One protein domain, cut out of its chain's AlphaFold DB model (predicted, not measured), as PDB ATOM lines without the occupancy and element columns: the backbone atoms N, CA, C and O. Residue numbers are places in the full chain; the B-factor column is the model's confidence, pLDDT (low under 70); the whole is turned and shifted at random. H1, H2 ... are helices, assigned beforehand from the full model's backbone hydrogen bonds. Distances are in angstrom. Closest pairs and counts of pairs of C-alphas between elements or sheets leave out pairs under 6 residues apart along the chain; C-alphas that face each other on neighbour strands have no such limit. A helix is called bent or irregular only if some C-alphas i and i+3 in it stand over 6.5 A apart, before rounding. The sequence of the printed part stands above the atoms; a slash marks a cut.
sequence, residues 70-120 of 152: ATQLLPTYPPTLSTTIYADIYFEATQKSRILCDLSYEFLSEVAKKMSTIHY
ATOM      1  N   ALA A  70     -31.316 -31.644 -34.115       58.22
ATOM      2  CA  ALA A  70     -32.246 -32.685 -34.566       58.22
ATOM      3  C   ALA A  70     -31.882 -33.229 -35.963       58.22
ATOM      4  O   ALA A  70     -32.030 -34.418 -36.224       58.22
ATOM      5  N   THR A  71     -31.303 -32.392 -36.830       57.94
ATOM      6  CA  THR A  71     -30.863 -32.767 -38.180       57.94
ATOM      7  C   THR A  71     -29.634 -33.678 -38.221       57.94
ATOM      8  O   THR A  71     -29.460 -34.394 -39.204       57.94
ATOM      9  N   GLN A  72     -28.797 -33.716 -37.177       63.66
ATOM     10  CA  GLN A  72     -27.608 -34.584 -37.141       63.66
ATOM     11  C   GLN A  72     -27.940 -36.054 -36.856       63.66
ATOM     12  O   GLN A  72     -27.159 -36.924 -37.224       63.66
ATOM     13  N   LEU A  73     -29.089 -36.333 -36.232       66.12
ATOM     14  CA  LEU A  73     -29.519 -37.697 -35.898       66.12
ATOM     15  C   LEU A  73     -30.335 -38.351 -37.022       66.12
ATOM     16  O   LEU A  73     -30.390 -39.575 -37.118       66.12
ATOM     17  N   LEU A  74     -30.938 -37.550 -37.906       70.50
ATOM     18  CA  LEU A  74     -31.786 -38.028 -39.005       70.50
ATOM     19  C   LEU A  74     -31.114 -39.024 -39.968       70.50
ATOM     20  O   LEU A  74     -31.795 -39.966 -40.374       70.50
ATOM     21  N   PRO A  75     -29.811 -38.904 -40.300       72.62
ATOM     22  CA  PRO A  75     -29.116 -39.878 -41.142       72.62
ATOM     23  C   PRO A  75     -28.932 -41.259 -40.499       72.62
ATOM     24  O   PRO A  75     -28.672 -42.225 -41.209       72.62
ATOM     25  N   THR A  76     -29.030 -41.369 -39.169       79.50
ATOM     26  CA  THR A  76     -28.885 -42.648 -38.452       79.50
ATOM     27  C   THR A  76     -30.145 -43.509 -38.558       79.50
ATOM     28  O   THR A  76     -30.086 -44.723 -38.368       79.50
ATOM     29  N   TYR A  77     -31.290 -42.901 -38.869       80.50
ATOM     30  CA  TYR A  77     -32.561 -43.605 -38.968       80.50
ATOM     31  C   TYR A  77     -32.810 -44.170 -40.374       80.50
ATOM     32  O   TYR A  77     -32.297 -43.638 -41.362       80.50
ATOM     33  N   PRO A  78     -33.655 -45.213 -40.495       86.81
ATOM     34  CA  PRO A  78     -34.118 -45.691 -41.791       86.81
ATOM     35  C   PRO A  78     -34.735 -44.554 -42.626       86.81
ATOM     36  O   PRO A  78     -35.421 -43.694 -42.060       86.81
ATOM     37  N   PRO A  79     -34.575 -44.564 -43.964       81.38
ATOM     38  CA  PRO A  79     -35.091 -43.507 -44.840       81.38
ATOM     39  C   PRO A  79     -36.593 -43.240 -44.693       81.38
ATOM     40  O   PRO A  79     -37.048 -42.111 -44.854       81.38
ATOM     41  N   THR A  80     -37.377 -44.268 -44.368       85.00
ATOM     42  CA  THR A  80     -38.819 -44.145 -44.127       85.00
ATOM     43  C   THR A  80     -39.118 -43.323 -42.876       85.00
ATOM     44  O   THR A  80     -39.966 -42.437 -42.917       85.00
ATOM     45  N   LEU A  81     -38.385 -43.552 -41.783       85.62
ATOM     46  CA  LEU A  81     -38.582 -42.832 -40.527       85.62
ATOM     47  C   LEU A  81     -38.138 -41.372 -40.648       85.62
ATOM     48  O   LEU A  81     -38.860 -40.478 -40.221       85.62
ATOM     49  N   SER A  82     -36.980 -41.119 -41.263       85.56
ATOM     50  CA  SER A  82     -36.489 -39.749 -41.448       85.56
ATOM     51  C   SER A  82     -37.442 -38.919 -42.307       85.56
ATOM     52  O   SER A  82     -37.717 -37.771 -41.974       85.56
ATOM     53  N   THR A  83     -38.016 -39.519 -43.353       86.19
ATOM     54  CA  THR A  83     -39.053 -38.909 -44.198       86.19
ATOM     55  C   THR A  83     -40.274 -38.472 -43.384       86.19
ATOM     56  O   THR A  83     -40.706 -37.324 -43.494       86.19
ATOM     57  N   THR A  84     -40.797 -39.356 -42.531       88.44
ATOM     58  CA  THR A  84     -41.935 -39.042 -41.653       88.44
ATOM     59  C   THR A  84     -41.585 -37.957 -40.638       88.44
ATOM     60  O   THR A  84     -42.375 -37.042 -40.437       88.44
ATOM     61  N   ILE A  85     -40.390 -38.003 -40.040       88.50
ATOM     62  CA  ILE A  85     -39.947 -36.985 -39.078       88.50
ATOM     63  C   ILE A  85     -39.822 -35.613 -39.749       88.50
ATOM     64  O   ILE A  85     -40.268 -34.617 -39.188       88.50
ATOM     65  N   TYR A  86     -39.248 -35.534 -40.955       87.44
ATOM     66  CA  TYR A  86     -39.181 -34.269 -41.692       87.44
ATOM     67  C   TYR A  86     -40.575 -33.722 -42.004       87.44
ATOM     68  O   TYR A  86     -40.810 -32.526 -41.818       87.44
ATOM     69  N   ALA A  87     -41.490 -34.583 -42.458       89.19
ATOM     70  CA  ALA A  87     -42.864 -34.185 -42.739       89.19
ATOM     71  C   ALA A  87     -43.555 -33.624 -41.488       89.19
ATOM     72  O   ALA A  87     -44.218 -32.599 -41.592       89.19
ATOM     73  N   ASP A  88     -43.337 -34.238 -40.321       89.31
ATOM     74  CA  ASP A  88     -43.892 -33.795 -39.037       89.31
ATOM     75  C   ASP A  88     -43.298 -32.452 -38.571       89.31
ATOM     76  O   ASP A  88     -44.036 -31.508 -38.290       89.31
ATOM     77  N   ILE A  89     -41.964 -32.306 -38.603       86.81
ATOM     78  CA  ILE A  89     -41.263 -31.064 -38.213       86.81
ATOM     79  C   ILE A  89     -41.767 -29.853 -39.009       86.81
ATOM     80  O   ILE A  89     -41.910 -28.760 -38.456       86.81
ATOM     81  N   TYR A  90     -42.002 -30.026 -40.311       88.69
ATOM     82  CA  TYR A  90     -42.392 -28.936 -41.208       88.69
ATOM     83  C   TYR A  90     -43.894 -28.899 -41.516       88.69
ATOM     84  O   TYR A  90     -44.320 -28.051 -42.301       88.69
ATOM     85  N   PHE A  91     -44.706 -29.752 -40.886       88.62
ATOM     86  CA  PHE A  91     -46.139 -29.856 -41.169       88.62
ATOM     87  C   PHE A  91     -46.875 -28.531 -40.951       88.62
ATOM     88  O   PHE A  91     -47.644 -28.078 -41.794       88.62
ATOM     89  N   GLU A  92     -46.604 -27.852 -39.837       87.25
ATOM     90  CA  GLU A  92     -47.240 -26.566 -39.548       87.25
ATOM     91  C   GLU A  92     -46.842 -25.488 -40.574       87.25
ATOM     92  O   GLU A  92     -47.664 -24.660 -40.975       87.25
ATOM     93  N   ALA A  93     -45.591 -25.522 -41.044       85.88
ATOM     94  CA  ALA A  93     -45.076 -24.583 -42.037       85.88
ATOM     95  C   ALA A  93     -45.725 -24.778 -43.413       85.88
ATOM     96  O   ALA A  93     -46.043 -23.800 -44.097       85.88
ATOM     97  N   THR A  94     -45.937 -26.031 -43.821       86.94
ATOM     98  CA  THR A  94     -46.592 -26.352 -45.094       86.94
ATOM     99  C   THR A  94     -48.086 -26.037 -45.048       86.94
ATOM    100  O   THR A  94     -48.596 -25.456 -46.002       86.94
ATOM    101  N   GLN A  95     -48.761 -26.300 -43.924       86.94
ATOM    102  CA  GLN A  95     -50.194 -26.024 -43.759       86.94
ATOM    103  C   GLN A  95     -50.535 -24.530 -43.715       86.94
ATOM    104  O   GLN A  95     -51.542 -24.107 -44.278       86.94
ATOM    105  N   LYS A  96     -49.702 -23.691 -43.084       85.44
ATOM    106  CA  LYS A  96     -49.954 -22.237 -43.049       85.44
ATOM    107  C   LYS A  96     -49.643 -21.529 -44.368       85.44
ATOM    108  O   LYS A  96     -50.060 -20.387 -44.571       85.44
ATOM    109  N   SER A  97     -48.899 -22.172 -45.263       83.81
ATOM    110  CA  SER A  97     -48.595 -21.620 -46.578       83.81
ATOM    111  C   SER A  97     -49.758 -21.855 -47.538       83.81
ATOM    112  O   SER A  97     -50.073 -22.992 -47.869       83.81
ATOM    113  N   ARG A  98     -50.326 -20.776 -48.091       83.88
ATOM    114  CA  ARG A  98     -51.380 -20.858 -49.125       83.88
ATOM    115  C   ARG A  98     -50.962 -21.621 -50.385       83.88
ATOM    116  O   ARG A  98     -51.817 -22.057 -51.135       83.88
ATOM    117  N   ILE A  99     -49.661 -21.713 -50.658       85.50
ATOM    118  CA  ILE A  99     -49.144 -22.378 -51.862       85.50
ATOM    119  C   ILE A  99     -48.992 -23.886 -51.621       85.50
ATOM    120  O   ILE A  99     -49.041 -24.665 -52.568       85.50
ATOM    121  N   LEU A 100     -48.775 -24.298 -50.367       85.69
ATOM    122  CA  LEU A 100     -48.427 -25.675 -50.017       85.69
ATOM    123  C   LEU A 100     -49.571 -26.441 -49.336       85.69
ATOM    124  O   LEU A 100     -49.520 -27.666 -49.326       85.69
ATOM    125  N   CYS A 101     -50.593 -25.766 -48.799       87.12
ATOM    126  CA  CYS A 101     -51.647 -26.401 -47.999       87.12
ATOM    127  C   CYS A 101     -52.464 -27.466 -48.751       87.12
ATOM    128  O   CYS A 101     -52.824 -28.478 -48.158       87.12
ATOM    129  N   ASP A 102     -52.695 -27.276 -50.053       89.25
ATOM    130  CA  ASP A 102     -53.563 -28.147 -50.861       89.25
ATOM    131  C   ASP A 102     -52.784 -29.218 -51.652       89.25
ATOM    132  O   ASP A 102     -53.344 -29.914 -52.501       89.25
ATOM    133  N   LEU A 103     -51.475 -29.343 -51.417       90.88
ATOM    134  CA  LEU A 103     -50.623 -30.297 -52.130       90.88
ATOM    135  C   LEU A 103     -50.643 -31.678 -51.468       90.88
ATOM    136  O   LEU A 103     -50.895 -31.819 -50.272       90.88
ATOM    137  N   SER A 104     -50.348 -32.718 -52.255       93.19
ATOM    138  CA  SER A 104     -50.360 -34.095 -51.757       93.19
ATOM    139  C   SER A 104     -49.295 -34.323 -50.681       93.19
ATOM    140  O   SER A 104     -48.226 -33.702 -50.684       93.19
ATOM    141  N   TYR A 105     -49.568 -35.258 -49.769       89.44
ATOM    142  CA  TYR A 105     -48.637 -35.599 -48.697       89.44
ATOM    143  C   TYR A 105     -47.283 -36.073 -49.240       89.44
ATOM    144  O   TYR A 105     -46.246 -35.690 -48.700       89.44
ATOM    145  N   GLU A 106     -47.263 -36.847 -50.331       90.75
ATOM    146  CA  GLU A 106     -46.013 -37.318 -50.938       90.75
ATOM    147  C   GLU A 106     -45.146 -36.146 -51.410       90.75
ATOM    148  O   GLU A 106     -43.938 -36.126 -51.163       90.75
ATOM    149  N   PHE A 107     -45.760 -35.134 -52.029       91.38
ATOM    150  CA  PHE A 107     -45.048 -33.937 -52.464       91.38
ATOM    151  C   PHE A 107     -44.510 -33.141 -51.272       91.38
ATOM    152  O   PHE A 107     -43.334 -32.771 -51.249       91.38
ATOM    153  N   LEU A 108     -45.347 -32.908 -50.258       91.31
ATOM    154  CA  LEU A 108     -44.943 -32.180 -49.054       91.31
ATOM    155  C   LEU A 108     -43.822 -32.891 -48.300       91.31
ATOM    156  O   LEU A 108     -42.916 -32.234 -47.793       91.31
ATOM    157  N   SER A 109     -43.839 -34.221 -48.281       90.31
ATOM    158  CA  SER A 109     -42.797 -35.036 -47.668       90.31
ATOM    159  C   SER A 109     -41.444 -34.879 -48.376       90.31
ATOM    160  O   SER A 109     -40.410 -34.712 -47.723       90.31
ATOM    161  N   GLU A 110     -41.434 -34.830 -49.710       90.44
ATOM    162  CA  GLU A 110     -40.216 -34.562 -50.485       90.44
ATOM    163  C   GLU A 110     -39.720 -33.117 -50.342       90.44
ATOM    164  O   GLU A 110     -38.510 -32.870 -50.285       90.44
ATOM    165  N   VAL A 111     -40.631 -32.147 -50.233       89.94
ATOM    166  CA  VAL A 111     -40.265 -30.751 -49.945       89.94
ATOM    167  C   VAL A 111     -39.664 -30.630 -48.544       89.94
ATOM    168  O   VAL A 111     -38.619 -29.998 -48.387       89.94
ATOM    169  N   ALA A 112     -40.268 -31.274 -47.544       88.88
ATOM    170  CA  ALA A 112     -39.825 -31.250 -46.153       88.88
ATOM    171  C   ALA A 112     -38.374 -31.736 -45.990       88.88
ATOM    172  O   ALA A 112     -37.608 -31.140 -45.236       88.88
ATOM    173  N   LYS A 113     -37.943 -32.738 -46.769       86.88
ATOM    174  CA  LYS A 113     -36.538 -33.202 -46.795       86.88
ATOM    175  C   LYS A 113     -35.540 -32.132 -47.246       86.88
ATOM    176  O   LYS A 113     -34.368 -32.199 -46.885       86.88
ATOM    177  N   LYS A 114     -35.978 -31.178 -48.071       87.19
ATOM    178  CA  LYS A 114     -35.148 -30.075 -48.587       87.19
ATOM    179  C   LYS A 114     -35.239 -28.815 -47.728       87.19
ATOM    180  O   LYS A 114     -34.463 -27.883 -47.939       87.19
ATOM    181  N   MET A 115     -36.176 -28.763 -46.782       86.50
ATOM    182  CA  MET A 115     -36.320 -27.640 -45.864       86.50
ATOM    183  C   MET A 115     -35.246 -27.688 -44.772       86.50
ATOM    184  O   MET A 115     -34.837 -28.750 -44.301       86.50
ATOM    185  N   SER A 116     -34.791 -26.508 -44.351       85.00
ATOM    186  CA  SER A 116     -33.841 -26.362 -43.249       85.00
ATOM    187  C   SER A 116     -34.248 -25.208 -42.342       85.00
ATOM    188  O   SER A 116     -34.648 -24.142 -42.810       85.00
ATOM    189  N   THR A 117     -34.135 -25.427 -41.036       84.31
ATOM    190  CA  THR A 117     -34.380 -24.396 -40.025       84.31
ATOM    191  C   THR A 117     -33.102 -23.605 -39.777       84.31
ATOM    192  O   THR A 117     -32.073 -24.177 -39.415       84.31
ATOM    193  N   ILE A 118     -33.176 -22.284 -39.938       84.12
ATOM    194  CA  ILE A 118     -32.072 -21.356 -39.675       84.12
ATOM    195  C   ILE A 118     -32.467 -20.453 -38.507       84.12
ATOM    196  O   ILE A 118     -33.590 -19.957 -38.453       84.12
ATOM    197  N   HIS A 119     -31.533 -20.233 -37.582       85.00
ATOM    198  CA  HIS A 119     -31.714 -19.318 -36.458       85.00
ATOM    199  C   HIS A 119     -31.018 -17.996 -36.742       85.00
ATOM    200  O   HIS A 119     -29.854 -17.985 -37.135       85.00
ATOM    201  N   TYR A 120     -31.724 -16.900 -36.486       85.69
ATOM    202  CA  TYR A 120     -31.198 -15.544 -36.580       85.69
ATOM    203  C   TYR A 120     -31.201 -14.891 -35.202       85.69
ATOM    204  O   TYR A 120     -32.041 -15.209 -34.353       85.69
TER     205      TYR A 120
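AT A GLANCE: This is residues 70 to 120 of the 152 residues of the protein "uncharacterized protein LOC116413492" of Galleria mellonella (UniProt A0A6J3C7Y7). H4 packs crosswise on H2 in a flat helical piece, with H1 near H2 at one end and H3 at the other. The 51 printed residues include four named helices, H1 to H4 in chain order, and no named strand: all helix. The whole is compact, with a radius of gyration of the C-alphas of 11.2 A and spans of 33 by 30 by 13 A.

IN THESE COORDINATES: H1, residues 70 to 76, begins at C-alpha 70 (-32.246, -32.685, -34.566) and is 11.2 A long; it is irregular, but only just, with C-alphas 72 and 75 6.8 A apart. H2, residues 79 to 89, measures 15.4 A. H3, residues 91 to 96, measures 8.7 A. H4, residues 105 to 114, measures 14.6 A and ends at C-alpha 114 (-35.148, -30.075, -48.587).

HOW THE PARTS SIT: H1 and H2 are close but not clearly touching, the closest C-alphas, of Leu 74 and Ser 82, 5.6 A apart; they run opposite ways at a shallow tilt of 13 degrees. H2 and H3 meet only through their link. H2 and H4 touch about perpendicular, at 89 degrees, the closest C-alphas, of Ala 87 and Ser 109, 5.0 A apart. H1 is apart from H3 and H4. Every O i to N i+4 pair is within hydrogen-bond range in H2 and H3, 5 of 6 in H4 and 0 of 3 in H1, where 1 of 4 O i to N i+3 pairs is.

THE WHOLE: The C-alphas farthest apart, of Thr 76 and Arg 98, are 33.1 A apart. The printed part has no cut, and no link between helices is long. Residues 70 to 73 have pLDDT under 70.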